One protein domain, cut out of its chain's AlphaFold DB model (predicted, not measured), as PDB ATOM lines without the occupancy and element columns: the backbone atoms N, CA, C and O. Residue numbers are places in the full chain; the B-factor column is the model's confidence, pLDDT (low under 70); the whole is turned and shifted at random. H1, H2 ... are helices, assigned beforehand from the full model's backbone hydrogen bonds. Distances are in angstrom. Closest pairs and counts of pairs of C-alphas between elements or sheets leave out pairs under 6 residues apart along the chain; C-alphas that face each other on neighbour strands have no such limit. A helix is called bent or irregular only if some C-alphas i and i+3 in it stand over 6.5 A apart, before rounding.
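AT A GLANCE: This is residues 348 to 419 of the 453 residues of an uncharacterized protein of Leptolyngbya sp (UniProt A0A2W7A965). A helical hairpin of H2 and H1, side by side, makes the body, and a third helix, H3, turns away from the far end of H2 as an arm whose residues 411 to 418 stick out with Cys 419. The long link of residues 371 to 382 makes a loop at the other end of the hairpin. The printed part has 72 residues with three named helices, H1, H2 and H3 in chain order, and no named strand; the class is all helix. The whole is loose, with a radius of gyration of the C-alphas of 15.6 A, and flat, spanning 45 by 40 by 13 A.

HOW THE PARTS SIT: H2, residues 383 to 400, is the longest helix and touches H1, residues 355 to 370. Their closest C-alphas, those of Leu 367 and Phe 393, are 5.1 A apart. They run opposite ways at a shallow tilt of 16 degrees, a helical hairpin. H3, residues 404 to 418, is close to H2 but not clearly touching it; the closest C-alphas, those of Ser 399 and Gln 407, are 7.2 A apart. H2 and H3 run opposite ways at a steep tilt of 64 degrees. H1 and H3 are apart. Every O i to N i+4 pair is within hydrogen-bond range in H3, against 13 of 14 in H2 and 10 of 12 in H1.

IN THESE COORDINATES: H2 measures 25.2 A from first to last C-alpha, beginning at C-alpha 383 (129.817, 106.061, 119.464). H1 measures 21.5 A and begins at C-alpha 355 (124.421, 101.468, 151.017). It is neither bent nor irregular, but only just: C-alphas 361 and 364 are 6.3 A apart. H3 measures 21.0 A and ends at C-alpha 418 (104.763, 118.934, 131.616).

THE WHOLE: The C-alphas farthest apart, those of Asp 377 and Cys 419, are 48.4 A apart. The printed part has no cut. The link from H1 to H2 is long, with 12 residues, and that from H2 to H3 is tight, with 3. The mean pLDDT of the printed part is 74.1; residues 348, 355 and 402 to 419 are under 70, and H3 has a mean of 51.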
ATOM      1  N   GLU A 348     126.926  93.923 149.048       67.94
ATOM      2  CA  GLU A 348     127.248  93.832 150.473       67.94
ATOM      3  C   GLU A 348     127.763  95.187 150.966       67.94
ATOM      4  O   GLU A 348     128.668  95.780 150.357       67.94
ATOM      5  N   VAL A 349     127.158  95.672 152.052       73.12
ATOM      6  CA  VAL A 349     127.493  96.948 152.680       73.12
ATOM      7  C   VAL A 349     128.493  96.676 153.803       73.12
ATOM      8  O   VAL A 349     128.111  96.057 154.795       73.12
ATOM      9  N   PRO A 350     129.771  97.081 153.659       76.69
ATOM     10  CA  PRO A 350     130.758  96.908 154.715       76.69
ATOM     11  C   PRO A 350     130.371  97.694 155.967       76.69
ATOM     12  O   PRO A 350     129.750  98.755 155.873       76.69
ATOM     13  N   GLU A 351     130.798  97.207 157.128       81.38
ATOM     14  CA  GLU A 351     130.624  97.920 158.390       81.38
ATOM     15  C   GLU A 351     131.232  99.332 158.305       81.38
ATOM     16  O   GLU A 351     132.328  99.525 157.772       81.38
ATOM     17  N   GLY A 352     130.486 100.336 158.770       80.50
ATOM     18  CA  GLY A 352     130.891 101.744 158.704       80.50
ATOM     19  C   GLY A 352     130.660 102.447 157.360       80.50
ATOM     20  O   GLY A 352     130.964 103.632 157.262       80.50
ATOM     21  N   LYS A 353     130.107 101.772 156.340       73.75
ATOM     22  CA  LYS A 353     129.628 102.408 155.101       73.75
ATOM     23  C   LYS A 353     128.108 102.360 154.995       73.75
ATOM     24  O   LYS A 353     127.455 101.437 155.470       73.75
ATOM     25  N   THR A 354     127.538 103.335 154.304       73.62
ATOM     26  CA  THR A 354     126.132 103.330 153.894       73.62
ATOM     27  C   THR A 354     125.954 102.597 152.563       73.62
ATOM     28  O   THR A 354     126.858 102.540 151.728       73.62
ATOM     29  N   ALA A 355     124.750 102.075 152.309       69.38
ATOM     30  CA  ALA A 355     124.421 101.468 151.017       69.38
ATOM     31  C   ALA A 355     124.613 102.447 149.843       69.38
ATOM     32  O   ALA A 355     125.027 102.039 148.758       69.38
ATOM     33  N   LEU A 356     124.350 103.741 150.065       76.50
ATOM     34  CA  LEU A 356     124.533 104.782 149.057       76.50
ATOM     35  C   LEU A 356     126.008 104.956 148.688       76.50
ATOM     36  O   LEU A 356     126.323 104.950 147.503       76.50
ATOM     37  N   GLU A 357     126.903 105.042 149.673       74.44
ATOM     38  CA  GLU A 357     128.351 105.134 149.432       74.44
ATOM     39  C   GLU A 357     128.860 103.909 148.672       74.44
ATOM     40  O   GLU A 357     129.622 104.026 147.718       74.44
ATOM     41  N   VAL A 358     128.377 102.716 149.026       75.19
ATOM     42  CA  VAL A 358     128.746 101.480 148.328       75.19
ATOM     43  C   VAL A 358     128.266 101.492 146.874       75.19
ATOM     44  O   VAL A 358     129.007 101.071 145.988       75.19
ATOM     45  N   VAL A 359     127.060 101.993 146.594       76.75
ATOM     46  CA  VAL A 359     126.544 102.146 145.222       76.75
ATOM     47  C   VAL A 359     127.318 103.216 144.449       76.75
ATOM     48  O   VAL A 359     127.653 102.998 143.283       76.75
ATOM     49  N   GLN A 360     127.635 104.351 145.073       81.56
ATOM     50  CA  GLN A 360     128.442 105.410 144.465       81.56
ATOM     51  C   GLN A 360     129.828 104.882 144.069       81.56
ATOM     52  O   GLN A 360     130.214 104.996 142.903       81.56
ATOM     53  N   ASP A 361     130.512 104.215 144.999       80.94
ATOM     54  CA  ASP A 361     131.857 103.671 144.809       80.94
ATOM     55  C   ASP A 361     131.882 102.512 143.801       80.94
ATOM     56  O   ASP A 361     132.740 102.460 142.923       80.94
ATOM     57  N   LYS A 362     130.969 101.540 143.933       75.94
ATOM     58  CA  LYS A 362     131.064 100.258 143.205       75.94
ATOM     59  C   LYS A 362     130.247 100.198 141.921       75.94
ATOM     60  O   LYS A 362     130.514  99.335 141.088       75.94
ATOM     61  N   VAL A 363     129.233 101.048 141.767       78.75
ATOM     62  CA  VAL A 363     128.324 101.019 140.607       78.75
ATOM     63  C   VAL A 363     128.462 102.293 139.788       78.75
ATOM     64  O   VAL A 363     128.715 102.221 138.587       78.75
ATOM     65  N   ILE A 364     128.312 103.463 140.414       85.88
ATOM     66  CA  ILE A 364     128.304 104.741 139.691       85.88
ATOM     67  C   ILE A 364     129.689 105.059 139.139       85.88
ATOM     68  O   ILE A 364     129.803 105.397 137.960       85.88
ATOM     69  N   GLU A 365     130.733 104.916 139.954       86.69
ATOM     70  CA  GLU A 365     132.101 105.182 139.514       86.69
ATOM     71  C   GLU A 365     132.543 104.203 138.418       86.69
ATOM     72  O   GLU A 365     133.077 104.628 137.397       86.69
ATOM     73  N   GLU A 366     132.223 102.914 138.537       84.81
ATOM     74  CA  GLU A 366     132.506 101.936 137.478       84.81
ATOM     75  C   GLU A 366     131.779 102.280 136.166       84.81
ATOM     76  O   GLU A 366     132.393 102.296 135.096       84.81
ATOM     77  N   LEU A 367     130.495 102.660 136.224       86.00
ATOM     78  CA  LEU A 367     129.755 103.129 135.046       86.00
ATOM     79  C   LEU A 367     130.368 104.408 134.449       86.00
ATOM     80  O   LEU A 367     130.442 104.541 133.225       86.00
ATOM     81  N   ARG A 368     130.849 105.335 135.287       89.88
ATOM     82  CA  ARG A 368     131.554 106.549 134.846       89.88
ATOM     83  C   ARG A 368     132.843 106.196 134.111       89.88
ATOM     84  O   ARG A 368     133.136 106.761 133.056       89.88
ATOM     85  N   LEU A 369     133.615 105.254 134.650       88.38
ATOM     86  CA  LEU A 369     134.855 104.768 134.055       88.38
ATOM     87  C   LEU A 369     134.609 104.017 132.737       88.38
ATOM     88  O   LEU A 369     135.410 104.132 131.804       88.38
ATOM     89  N   GLU A 370     133.490 103.302 132.616       87.25
ATOM     90  CA  GLU A 370     133.065 102.687 131.358       87.25
ATOM     91  C   GLU A 370     132.741 103.719 130.272       87.25
ATOM     92  O   GLU A 370     132.934 103.419 129.098       87.25
ATOM     93  N   CYS A 371     132.320 104.936 130.627       89.56
ATOM     94  CA  CYS A 371     132.030 106.007 129.664       89.56
ATOM     95  C   CYS A 371     133.282 106.616 129.006       89.56
ATOM     96  O   CYS A 371     133.165 107.465 128.122       89.56
ATOM     97  N   ARG A 372     134.493 106.212 129.413       90.38
ATOM     98  CA  ARG A 372     135.736 106.719 128.824       90.38
ATOM     99  C   ARG A 372     135.865 106.325 127.349       90.38
ATOM    100  O   ARG A 372     135.461 105.244 126.937       90.38
ATOM    101  N   LEU A 373     136.478 107.205 126.554       89.94
ATOM    102  CA  LEU A 373     136.516 107.110 125.087       89.94
ATOM    103  C   LEU A 373     137.239 105.871 124.550       89.94
ATOM    104  O   LEU A 373     136.951 105.438 123.432       89.94
ATOM    105  N   ARG A 374     138.197 105.325 125.304       85.19
ATOM    106  CA  ARG A 374     139.033 104.215 124.853       85.19
ATOM    107  C   ARG A 374     138.772 102.951 125.650       85.19
ATOM    108  O   ARG A 374     138.387 102.977 126.818       85.19
ATOM    109  N   ARG A 375     138.981 101.819 124.993       82.94
ATOM    110  CA  ARG A 375     139.046 100.498 125.610       82.94
ATOM    111  C   ARG A 375     140.339 100.372 126.417       82.94
ATOM    112  O   ARG A 375     141.224 101.216 126.326       82.94
ATOM    113  N   SER A 376     140.453  99.305 127.199       79.19
ATOM    114  CA  SER A 376     141.645  99.018 128.008       79.19
ATOM    115  C   SER A 376     142.909  98.716 127.188       79.19
ATOM    116  O   SER A 376     143.997  98.720 127.751       79.19
ATOM    117  N   ASP A 377     142.771  98.456 125.886       76.31
ATOM    118  CA  ASP A 377     143.855  98.266 124.910       76.31
ATOM    119  C   ASP A 377     144.279  99.576 124.205       76.31
ATOM    120  O   ASP A 377     145.208  99.581 123.398       76.31
ATOM    121  N   GLY A 378     143.612 100.699 124.506       76.69
ATOM    122  CA  GLY A 378     143.884 102.005 123.905       76.69
ATOM    123  C   GLY A 378     143.081 102.330 122.648       76.69
ATOM    124  O   GLY A 378     143.124 103.481 122.197       76.69
ATOM    125  N   GLU A 379     142.309 101.392 122.098       79.44
ATOM    126  CA  GLU A 379     141.473 101.656 120.926       79.44
ATOM    127  C   GLU A 379     140.255 102.517 121.268       79.44
ATOM    128  O   GLU A 379     139.700 102.442 122.365       79.44
ATOM    129  N   PHE A 380     139.798 103.330 120.313       83.31
ATOM    130  CA  PHE A 380     138.564 104.096 120.473       83.31
ATOM    131  C   PHE A 380     137.337 103.183 120.502       83.31
ATOM    132  O   PHE A 380     137.202 102.244 119.718       83.31
ATOM    133  N   ARG A 381     136.400 103.497 121.395       82.19
ATOM    134  CA  ARG A 381     135.091 102.849 121.451       82.19
ATOM    135  C   ARG A 381     134.168 103.448 120.396       82.19
ATOM    136  O   ARG A 381     134.263 104.625 120.059       82.19
ATOM    137  N   ASN A 382     133.247 102.633 119.891       86.50
ATOM    138  CA  ASN A 382     132.244 103.121 118.953       86.50
ATOM    139  C   ASN A 382     131.243 104.063 119.663       86.50
ATOM    140  O   ASN A 382     130.954 103.909 120.854       86.50
ATOM    141  N   ALA A 383     130.701 105.030 118.917       83.88
ATOM    142  CA  ALA A 383     129.817 106.061 119.464       83.88
ATOM    143  C   ALA A 383     128.518 105.487 120.057       83.88
ATOM    144  O   ALA A 383     128.077 105.920 121.118       83.88
ATOM    145  N   LYS A 384     127.933 104.465 119.417       81.88
ATOM    146  CA  LYS A 384     126.702 103.807 119.891       81.88
ATOM    147  C   LYS A 384     126.886 103.181 121.275       81.88
ATOM    148  O   LYS A 384     126.025 103.304 122.138       81.88
ATOM    149  N   TRP A 385     128.012 102.514 121.494       85.00
ATOM    150  CA  TRP A 385     128.362 101.877 122.755       85.00
ATOM    151  C   TRP A 385     128.573 102.929 123.841       85.00
ATOM    152  O   TRP A 385     128.038 102.774 124.938       85.00
ATOM    153  N   LEU A 386     129.288 104.016 123.524       85.56
ATOM    154  CA  LEU A 386     129.478 105.135 124.450       85.56
ATOM    155  C   LEU A 386     128.133 105.743 124.852       85.56
ATOM    156  O   LEU A 386     127.877 105.882 126.042       85.56
ATOM    157  N   ALA A 387     127.242 106.013 123.895       84.44
ATOM    158  CA  ALA A 387     125.910 106.548 124.174       84.44
ATOM    159  C   ALA A 387     125.103 105.648 125.128       84.44
ATOM    160  O   ALA A 387     124.517 106.135 126.092       84.44
ATOM    161  N   VAL A 388     125.124 104.326 124.914       81.69
ATOM    162  CA  VAL A 388     124.453 103.363 125.806       81.69
ATOM    163  C   VAL A 388     125.039 103.403 127.219       81.69
ATOM    164  O   VAL A 388     124.288 103.388 128.194       81.69
ATOM    165  N   LYS A 389     126.368 103.478 127.359       87.69
ATOM    166  CA  LYS A 389     126.998 103.560 128.682       87.69
ATOM    167  C   LYS A 389     126.751 104.884 129.380       87.69
ATOM    168  O   LYS A 389     126.418 104.855 130.559       87.69
ATOM    169  N   TYR A 390     126.802 106.002 128.662       89.25
ATOM    170  CA  TYR A 390     126.415 107.301 129.205       89.25
ATOM    171  C   TYR A 390     124.964 107.292 129.684       89.25
ATOM    172  O   TYR A 390     124.694 107.753 130.786       89.25
ATOM    173  N   MET A 391     124.038 106.700 128.924       87.19
ATOM    174  CA  MET A 391     122.650 106.547 129.364       87.19
ATOM    175  C   MET A 391     122.549 105.735 130.665       87.19
ATOM    176  O   MET A 391     121.816 106.125 131.572       87.19
ATOM    177  N   HIS A 392     123.271 104.616 130.785       83.56
ATOM    178  CA  HIS A 392     123.281 103.822 132.019       83.56
ATOM    179  C   HIS A 392     123.896 104.584 133.192       83.56
ATOM    180  O   HIS A 392     123.301 104.621 134.265       83.56
ATOM    181  N   PHE A 393     125.041 105.232 132.977       88.44
ATOM    182  CA  PHE A 393     125.686 106.072 133.976       88.44
ATOM    183  C   PHE A 393     124.738 107.167 134.467       88.44
ATOM    184  O   PHE A 393     124.529 107.280 135.667       88.44
ATOM    185  N   LEU A 394     124.098 107.913 133.562       84.94
ATOM    186  CA  LEU A 394     123.186 108.999 133.920       84.94
ATOM    187  C   LEU A 394     121.992 108.514 134.750       84.94
ATOM    188  O   LEU A 394     121.641 109.169 135.726       84.94
ATOM    189  N   LYS A 395     121.402 107.352 134.437       82.06
ATOM    190  CA  LYS A 395     120.303 106.777 135.241       82.06
ATOM    191  C   LYS A 395     120.695 106.584 136.710       82.06
ATOM    192  O   LYS A 395     119.925 106.930 137.608       82.06
ATOM    193  N   PHE A 396     121.895 106.061 136.951       80.50
ATOM    194  CA  PHE A 396     122.397 105.830 138.304       80.50
ATOM    195  C   PHE A 396     122.945 107.103 138.955       80.50
ATOM    196  O   PHE A 396     122.675 107.347 140.124       80.50
ATOM    197  N   ALA A 397     123.648 107.953 138.206       84.50
ATOM    198  CA  ALA A 397     124.193 109.215 138.694       84.50
ATOM    199  C   ALA A 397     123.088 110.171 139.160       84.50
ATOM    200  O   ALA A 397     123.199 110.759 140.231       84.50
ATOM    201  N   LEU A 398     121.984 110.277 138.413       77.88
ATOM    202  CA  LEU A 398     120.836 111.089 138.823       77.88
ATOM    203  C   LEU A 398     120.214 110.580 140.132       77.88
ATOM    204  O   LEU A 398     119.797 111.380 140.959       77.88
ATOM    205  N   SER A 399     120.188 109.262 140.336       72.69
ATOM    206  CA  SER A 399     119.571 108.642 141.516       72.69
ATOM    207  C   SER A 399     120.510 108.557 142.725       72.69
ATOM    208  O   SER A 399     120.039 108.482 143.856       72.69
ATOM    209  N   GLY A 400     121.828 108.553 142.506       74.44
ATOM    210  CA  GLY A 400     122.817 108.317 143.558       74.44
ATOM    211  C   GLY A 400     123.794 109.460 143.823       74.44
ATOM    212  O   GLY A 400     124.391 109.468 144.889       74.44
ATOM    213  N   LEU A 401     123.967 110.431 142.919       74.69
ATOM    214  CA  LEU A 401     124.850 111.593 143.129       74.69
ATOM    215  C   LEU A 401     124.086 112.905 143.338       74.69
ATOM    216  O   LEU A 401     124.648 113.854 143.882       74.69
ATOM    217  N   MET A 402     122.819 112.989 142.924       68.69
ATOM    218  CA  MET A 402     122.006 114.167 143.230       68.69
ATOM    219  C   MET A 402     121.459 114.075 144.660       68.69
ATOM    220  O   MET A 402     120.891 113.038 145.010       68.69
ATOM    221  N   PRO A 403     121.555 115.144 145.474       63.16
ATOM    222  CA  PRO A 403     120.898 115.201 146.777       63.16
ATOM    223  C   PRO A 403     119.400 114.909 146.643       63.16
ATOM    224  O   PRO A 403     118.773 115.390 145.698       63.16
ATOM    225  N   ALA A 404     118.812 114.178 147.595       59.25
ATOM    226  CA  ALA A 404     117.407 113.749 147.537       59.25
ATOM    227  C   ALA A 404     116.430 114.907 147.241       59.25
ATOM    228  O   ALA A 404     115.535 114.773 146.410       59.25
ATOM    229  N   ARG A 405     116.679 116.086 147.829       52.09
ATOM    230  CA  ARG A 405     115.901 117.310 147.580       52.09
ATOM    231  C   ARG A 405     115.948 117.767 146.115       52.09
ATOM    232  O   ARG A 405     114.915 118.099 145.554       52.09
ATOM    233  N   ARG A 406     117.112 117.694 145.461       53.00
ATOM    234  CA  ARG A 406     117.266 118.047 144.038       53.00
ATOM    235  C   ARG A 406     116.690 116.995 143.096       53.00
ATOM    236  O   ARG A 406     116.295 117.331 141.990       53.00
ATOM    237  N   GLN A 407     116.614 115.732 143.519       54.31
ATOM    238  CA  GLN A 407     115.892 114.704 142.760       54.31
ATOM    239  C   GLN A 407     114.388 114.959 142.780       54.31
ATOM    240  O   GLN A 407     113.726 114.797 141.758       54.31
ATOM    241  N   GLN A 408     113.851 115.364 143.934       53.47
ATOM    242  CA  GLN A 408     112.458 115.773 144.054       53.47
ATOM    243  C   GLN A 408     112.200 117.037 143.234       53.47
ATOM    244  O   GLN A 408     111.264 117.038 142.454       53.47
ATOM    245  N   GLU A 409     113.072 118.043 143.306       54.25
ATOM    246  CA  GLU A 409     112.981 119.249 142.475       54.25
ATOM    247  C   GLU A 409     113.106 118.947 140.970       54.25
ATOM    248  O   GLU A 409     112.340 119.514 140.210       54.25
ATOM    249  N   ASP A 410     113.975 118.035 140.511       56.69
ATOM    250  CA  ASP A 410     114.066 117.636 139.088       56.69
ATOM    251  C   ASP A 410     112.833 116.841 138.629       56.69
ATOM    252  O   ASP A 410     112.326 117.052 137.527       56.69
ATOM    253  N   ARG A 411     112.304 115.945 139.476       55.94
ATOM    254  CA  ARG A 411     111.039 115.236 139.208       55.94
ATOM    255  C   ARG A 411     109.876 116.222 139.153       55.94
ATOM    256  O   ARG A 411     109.118 116.202 138.190       55.94
ATOM    257  N   SER A 412     109.781 117.112 140.135       53.41
ATOM    258  CA  SER A 412     108.791 118.184 140.201       53.41
ATOM    259  C   SER A 412     108.950 119.179 139.059       53.41
ATOM    260  O   SER A 412     107.942 119.618 138.540       53.41
ATOM    261  N   ALA A 413     110.167 119.490 138.609       52.16
ATOM    262  CA  ALA A 413     110.430 120.358 137.466       52.16
ATOM    263  C   ALA A 413     110.071 119.673 136.148       52.16
ATOM    264  O   ALA A 413     109.471 120.304 135.294       52.16
ATOM    265  N   LYS A 414     110.351 118.376 135.970       51.50
ATOM    266  CA  LYS A 414     109.854 117.618 134.810       51.50
ATOM    267  C   LYS A 414     108.333 117.555 134.798       51.50
ATOM    268  O   LYS A 414     107.741 117.750 133.743       51.50
ATOM    269  N   ILE A 415     107.701 117.357 135.954       47.91
ATOM    270  CA  ILE A 415     106.240 117.414 136.107       47.91
ATOM    271  C   ILE A 415     105.721 118.836 135.820       47.91
ATOM    272  O   ILE A 415     104.776 118.981 135.058       47.91
ATOM    273  N   ALA A 416     106.378 119.885 136.321       39.69
ATOM    274  CA  ALA A 416     106.015 121.298 136.139       39.69
ATOM    275  C   ALA A 416     106.387 121.880 134.762       39.69
ATOM    276  O   ALA A 416     105.893 122.929 134.376       39.69
ATOM    277  N   LEU A 417     107.256 121.224 133.997       42.62
ATOM    278  CA  LEU A 417     107.476 121.508 132.575       42.62
ATOM    279  C   LEU A 417     106.474 120.744 131.699       42.62
ATOM    280  O   LEU A 417     106.288 121.093 130.537       42.62
ATOM    281  N   SER A 418     105.826 119.718 132.258       41.31
ATOM    282  CA  SER A 418     104.763 118.934 131.616       41.31
ATOM    283  C   SER A 418     103.352 119.411 131.998       41.31
ATOM    284  O   SER A 418     102.385 119.008 131.360       41.31
ATOM    285  N   CYS A 419     103.222 120.265 133.019       41.22
ATOM    286  CA  CYS A 419     101.983 120.898 133.480       41.22
ATOM    287  C   CYS A 419     102.200 122.414 133.614       41.22
ATOM    288  O   CYS A 419     103.172 122.810 134.248       41.22
TER     289      CYS A 419